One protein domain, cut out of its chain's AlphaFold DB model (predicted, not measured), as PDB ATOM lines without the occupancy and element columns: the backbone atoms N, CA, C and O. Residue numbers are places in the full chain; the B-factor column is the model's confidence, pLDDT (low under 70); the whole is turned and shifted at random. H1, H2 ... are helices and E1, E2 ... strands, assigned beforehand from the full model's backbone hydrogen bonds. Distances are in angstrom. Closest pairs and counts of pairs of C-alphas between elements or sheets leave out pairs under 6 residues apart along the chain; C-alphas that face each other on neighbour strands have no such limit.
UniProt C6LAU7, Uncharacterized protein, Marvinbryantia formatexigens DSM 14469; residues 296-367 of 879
ATOM      1  N   SER A 296     -55.329   1.019  88.144       73.94
ATOM      2  CA  SER A 296     -55.453   0.085  87.020       73.94
ATOM      3  C   SER A 296     -55.622  -1.369  87.463       73.94
ATOM      4  O   SER A 296     -56.396  -2.093  86.842       73.94
ATOM      5  N   ARG A 297     -54.900  -1.807  88.505       77.69
ATOM      6  CA  ARG A 297     -55.069  -3.125  89.145       77.69
ATOM      7  C   ARG A 297     -54.439  -3.173  90.540       77.69
ATOM      8  O   ARG A 297     -53.622  -2.316  90.885       77.69
ATOM      9  N   THR A 298     -54.771  -4.212  91.300       79.50
ATOM     10  CA  THR A 298     -54.151  -4.537  92.591       79.50
ATOM     11  C   THR A 298     -53.577  -5.954  92.591       79.50
ATOM     12  O   THR A 298     -54.076  -6.833  91.892       79.50
ATOM     13  N   GLU A 299     -52.512  -6.183  93.362       84.94
ATOM     14  CA  GLU A 299     -51.904  -7.508  93.563       84.94
ATOM     15  C   GLU A 299     -51.584  -7.710  95.055       84.94
ATOM     16  O   GLU A 299     -51.088  -6.789  95.705       84.94
ATOM     17  N   VAL A 300     -51.841  -8.903  95.604       86.81
ATOM     18  CA  VAL A 300     -51.498  -9.255  96.997       86.81
ATOM     19  C   VAL A 300     -50.231 -10.109  97.020       86.81
ATOM     20  O   VAL A 300     -50.129 -11.081  96.273       86.81
ATOM     21  N   LYS A 301     -49.250  -9.743  97.853       83.69
ATOM     22  CA  LYS A 301     -47.934 -10.404  97.955       83.69
ATOM     23  C   LYS A 301     -47.397 -10.379  99.391       83.69
ATOM     24  O   LYS A 301     -47.998  -9.776 100.278       83.69
ATOM     25  N   ASN A 302     -46.235 -11.005  99.589       87.94
ATOM     26  CA  ASN A 302     -45.422 -10.941 100.810       87.94
ATOM     27  C   ASN A 302     -46.219 -11.267 102.083       87.94
ATOM     28  O   ASN A 302     -46.265 -10.466 103.019       87.94
ATOM     29  N   THR A 303     -46.878 -12.430 102.110       88.75
ATOM     30  CA  THR A 303     -47.628 -12.843 103.299       88.75
ATOM     31  C   THR A 303     -46.701 -13.304 104.425       88.75
ATOM     32  O   THR A 303     -45.678 -13.957 104.209       88.75
ATOM     33  N   VAL A 304     -47.078 -12.983 105.661       89.44
ATOM     34  CA  VAL A 304     -46.404 -13.419 106.885       89.44
ATOM     35  C   VAL A 304     -47.423 -14.145 107.748       89.44
ATOM     36  O   VAL A 304     -48.510 -13.636 108.003       89.44
ATOM     37  N   ASN A 305     -47.072 -15.354 108.191       87.69
ATOM     38  CA  ASN A 305     -47.918 -16.228 109.010       87.69
ATOM     39  C   ASN A 305     -49.277 -16.648 108.388       87.69
ATOM     40  O   ASN A 305     -50.052 -17.335 109.044       87.69
ATOM     41  N   ILE A 306     -49.565 -16.331 107.122       88.25
ATOM     42  CA  ILE A 306     -50.771 -16.801 106.412       88.25
ATOM     43  C   ILE A 306     -50.471 -18.119 105.683       88.25
ATOM     44  O   ILE A 306     -49.418 -18.280 105.063       88.25
ATOM     45  N   ASP A 307     -51.390 -19.077 105.754       90.56
ATOM     46  CA  ASP A 307     -51.437 -20.278 104.923       90.56
ATOM     47  C   ASP A 307     -52.174 -19.944 103.621       90.56
ATOM     48  O   ASP A 307     -53.403 -19.978 103.542       90.56
ATOM     49  N   GLU A 308     -51.403 -19.551 102.608       90.62
ATOM     50  CA  GLU A 308     -51.902 -19.090 101.309       90.62
ATOM     51  C   GLU A 308     -52.778 -20.143 100.612       90.62
ATOM     52  O   GLU A 308     -53.831 -19.808 100.075       90.62
ATOM     53  N   ALA A 309     -52.402 -21.425 100.687       87.69
ATOM     54  CA  ALA A 309     -53.147 -22.516 100.061       87.69
ATOM     55  C   ALA A 309     -54.494 -22.767 100.758       87.69
ATOM     56  O   ALA A 309     -55.526 -22.862 100.090       87.69
ATOM     57  N   LYS A 310     -54.518 -22.824 102.098       88.00
ATOM     58  CA  LYS A 310     -55.781 -22.970 102.841       88.00
ATOM     59  C   LYS A 310     -56.660 -21.723 102.746       88.00
ATOM     60  O   LYS A 310     -57.877 -21.859 102.683       88.00
ATOM     61  N   THR A 311     -56.066 -20.531 102.690       87.75
ATOM     62  CA  THR A 311     -56.811 -19.273 102.519       87.75
ATOM     63  C   THR A 311     -57.442 -19.195 101.129       87.75
ATOM     64  O   THR A 311     -58.621 -18.877 101.021       87.75
ATOM     65  N   ALA A 312     -56.720 -19.571 100.067       88.75
ATOM     66  CA  ALA A 312     -57.296 -19.684  98.724       88.75
ATOM     67  C   ALA A 312     -58.499 -20.642  98.706       88.75
ATOM     68  O   ALA A 312     -59.577 -20.261  98.253       88.75
ATOM     69  N   ALA A 313     -58.356 -21.834  99.296       89.06
ATOM     70  CA  ALA A 313     -59.446 -22.802  99.405       89.06
ATOM     71  C   ALA A 313     -60.650 -22.267 100.211       89.06
ATOM     72  O   ALA A 313     -61.790 -22.453  99.790       89.06
ATOM     73  N   ALA A 314     -60.419 -21.552 101.321       87.12
ATOM     74  CA  ALA A 314     -61.475 -20.925 102.127       87.12
ATOM     75  C   ALA A 314     -62.255 -19.838 101.361       87.12
ATOM     76  O   ALA A 314     -63.448 -19.654 101.592       87.12
ATOM     77  N   PHE A 315     -61.603 -19.164 100.410       88.75
ATOM     78  CA  PHE A 315     -62.211 -18.203  99.483       88.75
ATOM     79  C   PHE A 315     -62.727 -18.830  98.169       88.75
ATOM     80  O   PHE A 315     -63.132 -18.101  97.260       88.75
ATOM     81  N   GLY A 316     -62.717 -20.164  98.034       91.25
ATOM     82  CA  GLY A 316     -63.172 -20.862  96.824       91.25
ATOM     83  C   GLY A 316     -62.288 -20.620  95.593       91.25
ATOM     84  O   GLY A 316     -62.790 -20.581  94.470       91.25
ATOM     85  N   LYS A 317     -60.983 -20.403  95.797       91.12
ATOM     86  CA  LYS A 317     -59.986 -20.113  94.757       91.12
ATOM     87  C   LYS A 317     -58.984 -21.254  94.580       91.12
ATOM     88  O   LYS A 317     -58.640 -21.947  95.534       91.12
ATOM     89  N   ASN A 318     -58.484 -21.400  93.352       86.25
ATOM     90  CA  ASN A 318     -57.499 -22.425  92.995       86.25
ATOM     91  C   ASN A 318     -56.074 -22.020  93.404       86.25
ATOM     92  O   ASN A 318     -55.258 -22.879  93.729       86.25
ATOM     93  N   SER A 319     -55.777 -20.718  93.401       89.56
ATOM     94  CA  SER A 319     -54.512 -20.141  93.848       89.56
ATOM     95  C   SER A 319     -54.752 -18.926  94.742       89.56
ATOM     96  O   SER A 319     -55.742 -18.210  94.598       89.56
ATOM     97  N   PHE A 320     -53.805 -18.634  95.636       88.50
ATOM     98  CA  PHE A 320     -53.818 -17.389  96.410       88.50
ATOM     99  C   PHE A 320     -53.645 -16.151  95.512       88.50
ATOM    100  O   PHE A 320     -54.112 -15.071  95.856       88.50
ATOM    101  N   ALA A 321     -53.068 -16.319  94.315       85.50
ATOM    102  CA  ALA A 321     -53.010 -15.271  93.295       85.50
ATOM    103  C   ALA A 321     -54.402 -14.832  92.781       85.50
ATOM    104  O   ALA A 321     -54.532 -13.720  92.277       85.50
ATOM    105  N   ASP A 322     -55.437 -15.669  92.939       87.12
ATOM    106  CA  ASP A 322     -56.821 -15.350  92.555       87.12
ATOM    107  C   ASP A 322     -57.618 -14.670  93.696       87.12
ATOM    108  O   ASP A 322     -58.818 -14.403  93.544       87.12
ATOM    109  N   VAL A 323     -56.991 -14.446  94.861       87.62
ATOM    110  CA  VAL A 323     -57.595 -13.824  96.048       87.62
ATOM    111  C   VAL A 323     -57.226 -12.338  96.067       87.62
ATOM    112  O   VAL A 323     -56.069 -11.970  96.269       87.62
ATOM    113  N   THR A 324     -58.207 -11.460  95.846       88.44
ATOM    114  CA  THR A 324     -57.951 -10.013  95.791       88.44
ATOM    115  C   THR A 324     -57.815  -9.399  97.186       88.44
ATOM    116  O   THR A 324     -58.294  -9.942  98.185       88.44
ATOM    117  N   ALA A 325     -57.202  -8.214  97.256       85.44
ATOM    118  CA  ALA A 325     -57.108  -7.443  98.495       85.44
ATOM    119  C   ALA A 325     -58.487  -7.160  99.114       85.44
ATOM    120  O   ALA A 325     -58.638  -7.207 100.332       85.44
ATOM    121  N   ASP A 326     -59.500  -6.921  98.280       85.38
ATOM    122  CA  ASP A 326     -60.857  -6.615  98.732       85.38
ATOM    123  C   ASP A 326     -61.543  -7.845  99.339       85.38
ATOM    124  O   ASP A 326     -62.246  -7.716 100.337       85.38
ATOM    125  N   MET A 327     -61.271  -9.052  98.823       87.56
ATOM    126  CA  MET A 327     -61.736 -10.304  99.437       87.56
ATOM    127  C   MET A 327     -61.139 -10.496 100.841       87.56
ATOM    128  O   MET A 327     -61.870 -10.787 101.789       87.56
ATOM    129  N   LEU A 328     -59.829 -10.271 100.995       88.12
ATOM    130  CA  LEU A 328     -59.139 -10.365 102.289       88.12
ATOM    131  C   LEU A 328     -59.630  -9.307 103.291       88.12
ATOM    132  O   LEU A 328     -59.778  -9.607 104.475       88.12
ATOM    133  N   LYS A 329     -59.906  -8.080 102.828       85.88
ATOM    134  CA  LYS A 329     -60.442  -6.987 103.659       85.88
ATOM    135  C   LYS A 329     -61.917  -7.193 104.032       85.88
ATOM    136  O   LYS A 329     -62.302  -6.835 105.140       85.88
ATOM    137  N   ALA A 330     -62.728  -7.788 103.155       88.00
ATOM    138  CA  ALA A 330     -64.156  -8.025 103.389       88.00
ATOM    139  C   ALA A 330     -64.462  -9.280 104.229       88.00
ATOM    140  O   ALA A 330     -65.561  -9.403 104.768       88.00
ATOM    141  N   SER A 331     -63.537 -10.238 104.339       85.62
ATOM    142  CA  SER A 331     -63.728 -11.453 105.151       85.62
ATOM    143  C   SER A 331     -62.425 -11.918 105.820       85.62
ATOM    144  O   SER A 331     -61.939 -13.018 105.542       85.62
ATOM    145  N   PRO A 332     -61.844 -11.115 106.734       82.12
ATOM    146  CA  PRO A 332     -60.577 -11.442 107.398       82.12
ATOM    147  C   PRO A 332     -60.649 -12.724 108.247       82.12
ATOM    148  O   PRO A 332     -59.633 -13.360 108.504       82.12
ATOM    149  N   ASN A 333     -61.853 -13.152 108.634       80.06
ATOM    150  CA  ASN A 333     -62.126 -14.411 109.332       80.06
ATOM    151  C   ASN A 333     -61.951 -15.675 108.463       80.06
ATOM    152  O   ASN A 333     -61.927 -16.773 109.016       80.06
ATOM    153  N   LEU A 334     -61.852 -15.546 107.134       84.44
ATOM    154  CA  LEU A 334     -61.525 -16.649 106.217       84.44
ATOM    155  C   LEU A 334     -60.012 -16.782 105.968       84.44
ATOM    156  O   LEU A 334     -59.578 -17.700 105.272       84.44
ATOM    157  N   ILE A 335     -59.199 -15.885 106.533       85.44
ATOM    158  CA  ILE A 335     -57.743 -15.918 106.403       85.44
ATOM    159  C   ILE A 335     -57.186 -16.958 107.376       85.44
ATOM    160  O   ILE A 335     -57.356 -16.865 108.592       85.44
ATOM    161  N   VAL A 336     -56.528 -17.979 106.829       84.62
ATOM    162  CA  VAL A 336     -56.034 -19.121 107.600       84.62
ATOM    163  C   VAL A 336     -54.586 -18.867 107.996       84.62
ATOM    164  O   VAL A 336     -53.735 -18.651 107.140       84.62
ATOM    165  N   PHE A 337     -54.283 -18.914 109.292       85.38
ATOM    166  CA  PHE A 337     -52.928 -18.706 109.809       85.38
ATOM    167  C   PHE A 337     -52.133 -20.019 109.889       85.38
ATOM    168  O   PHE A 337     -52.693 -21.083 110.156       85.38
ATOM    169  N   LYS A 338     -50.810 -19.934 109.705       81.56
ATOM    170  CA  LYS A 338     -49.846 -21.027 109.930       81.56
ATOM    171  C   LYS A 338     -49.629 -21.271 111.431       81.56
ATOM    172  O   LYS A 338     -49.565 -22.418 111.859       81.56
ATOM    173  N   ASP A 339     -49.570 -20.200 112.218       76.44
ATOM    174  CA  ASP A 339     -49.579 -20.197 113.683       76.44
ATOM    175  C   ASP A 339     -50.636 -19.200 114.177       76.44
ATOM    176  O   ASP A 339     -50.433 -17.987 114.158       76.44
ATOM    177  N   CYS A 340     -51.782 -19.707 114.628       69.12
ATOM    178  CA  CYS A 340     -52.904 -18.879 115.064       69.12
ATOM    179  C   CYS A 340     -52.678 -18.128 116.393       69.12
ATOM    180  O   CYS A 340     -53.536 -17.331 116.769       69.12
ATOM    181  N   LEU A 341     -51.564 -18.340 117.112       64.50
ATOM    182  CA  LEU A 341     -51.188 -17.543 118.296       64.50
ATOM    183  C   LEU A 341     -50.427 -16.255 117.942       64.50
ATOM    184  O   LEU A 341     -50.182 -15.435 118.826       64.50
ATOM    185  N   LYS A 342     -50.041 -16.065 116.676       78.00
ATOM    186  CA  LYS A 342     -49.356 -14.859 116.201       78.00
ATOM    187  C   LYS A 342     -50.239 -14.091 115.224       78.00
ATOM    188  O   LYS A 342     -50.990 -14.691 114.459       78.00
ATOM    189  N   ALA A 343     -50.091 -12.768 115.211       81.62
ATOM    190  CA  ALA A 343     -50.612 -11.947 114.125       81.62
ATOM    191  C   ALA A 343     -50.030 -12.410 112.774       81.62
ATOM    192  O   ALA A 343     -48.946 -13.006 112.709       81.62
ATOM    193  N   GLY A 344     -50.749 -12.141 111.692       87.88
ATOM    194  CA  GLY A 344     -50.269 -12.322 110.322       87.88
ATOM    195  C   GLY A 344     -50.396 -11.030 109.531       87.88
ATOM    196  O   GLY A 344     -51.053 -10.088 109.970       87.88
ATOM    197  N   SER A 345     -49.761 -10.966 108.369       90.06
ATOM    198  CA  SER A 345     -49.851  -9.793 107.501       90.06
ATOM    199  C   SER A 345     -49.733 -10.150 106.025       90.06
ATOM    200  O   SER A 345     -49.306 -11.247 105.660       90.06
ATOM    201  N   TYR A 346     -50.139  -9.218 105.171       92.25
ATOM    202  CA  TYR A 346     -49.955  -9.265 103.724       92.25
ATOM    203  C   TYR A 346     -49.718  -7.854 103.180       92.25
ATOM    204  O   TYR A 346     -50.029  -6.860 103.841       92.25
ATOM    205  N   GLN A 347     -49.168  -7.753 101.971       92.12
ATOM    206  CA  GLN A 347     -48.954  -6.476 101.294       92.12
ATOM    207  C   GLN A 347     -49.821  -6.356 100.042       92.12
ATOM    208  O   GLN A 347     -49.903  -7.288  99.242       92.12
ATOM    209  N   VAL A 348     -50.445  -5.192  99.864       89.31
ATOM    210  CA  VAL A 348     -51.251  -4.845  98.690       89.31
ATOM    211  C   VAL A 348     -50.477  -3.854  97.830       89.31
ATOM    212  O   VAL A 348     -50.071  -2.793  98.301       89.31
ATOM    213  N   TYR A 349     -50.288  -4.207  96.564       87.44
ATOM    214  CA  TYR A 349     -49.612  -3.407  95.550       87.44
ATOM    215  C   TYR A 349     -50.665  -2.752  94.652       87.44
ATOM    216  O   TYR A 349     -51.401  -3.450  93.957       87.44
ATOM    217  N   TYR A 350     -50.732  -1.423  94.665       81.44
ATOM    218  CA  TYR A 350     -51.673  -0.604  93.899       81.44
ATOM    219  C   TYR A 350     -50.977   0.002  92.671       81.44
ATOM    220  O   TYR A 350     -50.102   0.859  92.808       81.44
ATOM    221  N   TYR A 351     -51.362  -0.440  91.471       80.31
ATOM    222  CA  TYR A 351     -50.788   0.004  90.196       80.31
ATOM    223  C   TYR A 351     -51.686   1.054  89.533       80.31
ATOM    224  O   TYR A 351     -52.874   0.799  89.344       80.31
ATOM    225  N   TYR A 352     -51.135   2.200  89.131       74.06
ATOM    226  CA  TYR A 352     -51.874   3.312  88.509       74.06
ATOM    227  C   TYR A 352     -51.705   3.318  86.983       74.06
ATOM    228  O   TYR A 352     -50.685   2.851  86.475       74.06
ATOM    229  N   GLN A 353     -52.694   3.838  86.244       67.56
ATOM    230  CA  GLN A 353     -52.740   3.731  84.772       67.56
ATOM    231  C   GLN A 353     -51.537   4.370  84.049       67.56
ATOM    232  O   GLN A 353     -51.097   3.854  83.026       67.56
ATOM    233  N   THR A 354     -50.982   5.460  84.584       62.69
ATOM    234  CA  THR A 354     -49.848   6.203  83.998       62.69
ATOM    235  C   THR A 354     -48.481   5.788  84.551       62.69
ATOM    236  O   THR A 354     -47.457   6.061  83.927       62.69
ATOM    237  N   ASN A 355     -48.443   5.107  85.702       63.81
ATOM    238  CA  ASN A 355     -47.216   4.758  86.420       63.81
ATOM    239  C   ASN A 355     -47.241   3.298  86.904       63.81
ATOM    240  O   ASN A 355     -47.210   2.990  88.097       63.81
ATOM    241  N   ILE A 356     -47.301   2.374  85.946       64.69
ATOM    242  CA  ILE A 356     -47.407   0.930  86.205       64.69
ATOM    243  C   ILE A 356     -46.117   0.303  86.773       64.69
ATOM    244  O   ILE A 356     -46.129  -0.846  87.211       64.69
ATOM    245  N   ASN A 357     -45.006   1.049  86.782       71.62
ATOM    246  CA  ASN A 357     -43.685   0.566  87.194       71.62
ATOM    247  C   ASN A 357     -43.326   0.898  88.654       71.62
ATOM    248  O   ASN A 357     -42.355   0.346  89.167       71.62
ATOM    249  N   ASN A 358     -44.084   1.770  89.329       75.19
ATOM    250  CA  ASN A 358     -43.846   2.143  90.727       75.19
ATOM    251  C   ASN A 358     -45.160   2.122  91.542       75.19
ATOM    252  O   ASN A 358     -45.738   3.179  91.806       75.19
ATOM    253  N   PRO A 359     -45.683   0.930  91.891       78.50
ATOM    254  CA  PRO A 359     -46.941   0.798  92.618       78.50
ATOM    255  C   PRO A 359     -46.839   1.308  94.061       78.50
ATOM    256  O   PRO A 359     -45.839   1.089  94.747       78.50
ATOM    257  N   ARG A 360     -47.925   1.896  94.572       81.69
ATOM    258  CA  ARG A 360     -48.059   2.192  96.007       81.69
ATOM    259  C   ARG A 360     -48.245   0.878  96.768       81.69
ATOM    260  O   ARG A 360     -49.104   0.079  96.405       81.69
ATOM    261  N   ILE A 361     -47.484   0.677  97.842       85.62
ATOM    262  CA  ILE A 361     -47.569  -0.523  98.686       85.62
ATOM    263  C   ILE A 361     -48.247  -0.170 100.014       85.62
ATOM    264  O   ILE A 361     -47.884   0.808 100.666       85.62
ATOM    265  N   GLU A 362     -49.214  -0.981 100.427       87.25
ATOM    266  CA  GLU A 362     -49.825  -0.967 101.759       87.25
ATOM    267  C   GLU A 362     -49.517  -2.293 102.464       87.25
ATOM    268  O   GLU A 362     -49.548  -3.343 101.827       87.25
ATOM    269  N   THR A 363     -49.222  -2.272 103.767       89.25
ATOM    270  CA  THR A 363     -49.092  -3.497 104.580       89.25
ATOM    271  C   THR A 363     -50.286  -3.592 105.519       89.25
ATOM    272  O   THR A 363     -50.535  -2.660 106.280       89.25
ATOM    273  N   VAL A 364     -51.008  -4.709 105.471       88.06
ATOM    274  CA  VAL A 364     -52.174  -4.987 106.314       88.06
ATOM    275  C   VAL A 364     -51.801  -6.070 107.320       88.06
ATOM    276  O   VAL A 364     -51.347  -7.142 106.924       88.06
ATOM    277  N   THR A 365     -52.008  -5.798 108.607       88.56
ATOM    278  CA  THR A 365     -51.809  -6.753 109.710       88.56
ATOM    279  C   THR A 365     -53.164  -7.222 110.236       88.56
ATOM    280  O   THR A 365     -54.125  -6.457 110.238       88.56
ATOM    281  N   ILE A 366     -53.239  -8.479 110.670       84.44
ATOM    282  CA  ILE A 366     -54.427  -9.126 111.228       84.44
ATOM    283  C   ILE A 366     -54.026  -9.765 112.560       84.44
ATOM    284  O   ILE A 366     -53.057 -10.529 112.608       84.44
ATOM    285  N   ASP A 367     -54.765  -9.467 113.626       79.50
ATOM    286  CA  ASP A 367     -54.476  -9.967 114.972       79.50
ATOM    287  C   ASP A 367     -54.752 -11.471 115.144       79.50
ATOM    288  O   ASP A 367     -55.491 -12.097 114.382       79.50
TER     289      ASP A 367
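AT A GLANCE: This is residues 296 to 367 of the 879 residues of an uncharacterized protein of Marvinbryantia formatexigens DSM 14469 (UniProt C6LAU7). A long, strongly twisted sheet of three antiparallel strands, ordered E1, E2, E3, has short helix H2 over one face; H1 lies off the sheet. The 72 printed residues hold, along the chain, E1, H1, H2, E2, E3: a mixed class. The whole is compact, radius of gyration of the C-alphas 12.5 A, yet elongated, 41 by 24 by 17 A.

HOW THE PARTS SIT: Start at E1, residues 296 to 304, antiparallel to E2, residues 344 to 352; find N 299 and O 349 within hydrogen-bond range, 3.0 A. H1, residues 308 to 314, is apart from H2, residues 325 to 330. H2 is on the sheet, height 9.1 A; its closest C-alpha pair with E1 is Val 300 and Ala 325, 6.1 A. E2 and E3, residues 360 to 366, form a hairpin, with N 348 and O 362 at 2.8 A. In H1 and H2 every O i to N i+4 pair is within hydrogen-bond range.

IN THESE COORDINATES: Find C-alpha 296 at (-55.453, 0.085, 87.020); E1 runs 25.7 A, H1 9.8 A, H2 8.6 A, E2 26.9 A, and E3 20.0 A to C-alpha 366 at (-54.427, -9.126, 111.228).

THE WHOLE: The printed part has no cut; H2 to E2 is a long link. Look for pLDDT under 70 at residues 340 to 341 and 353 to 356.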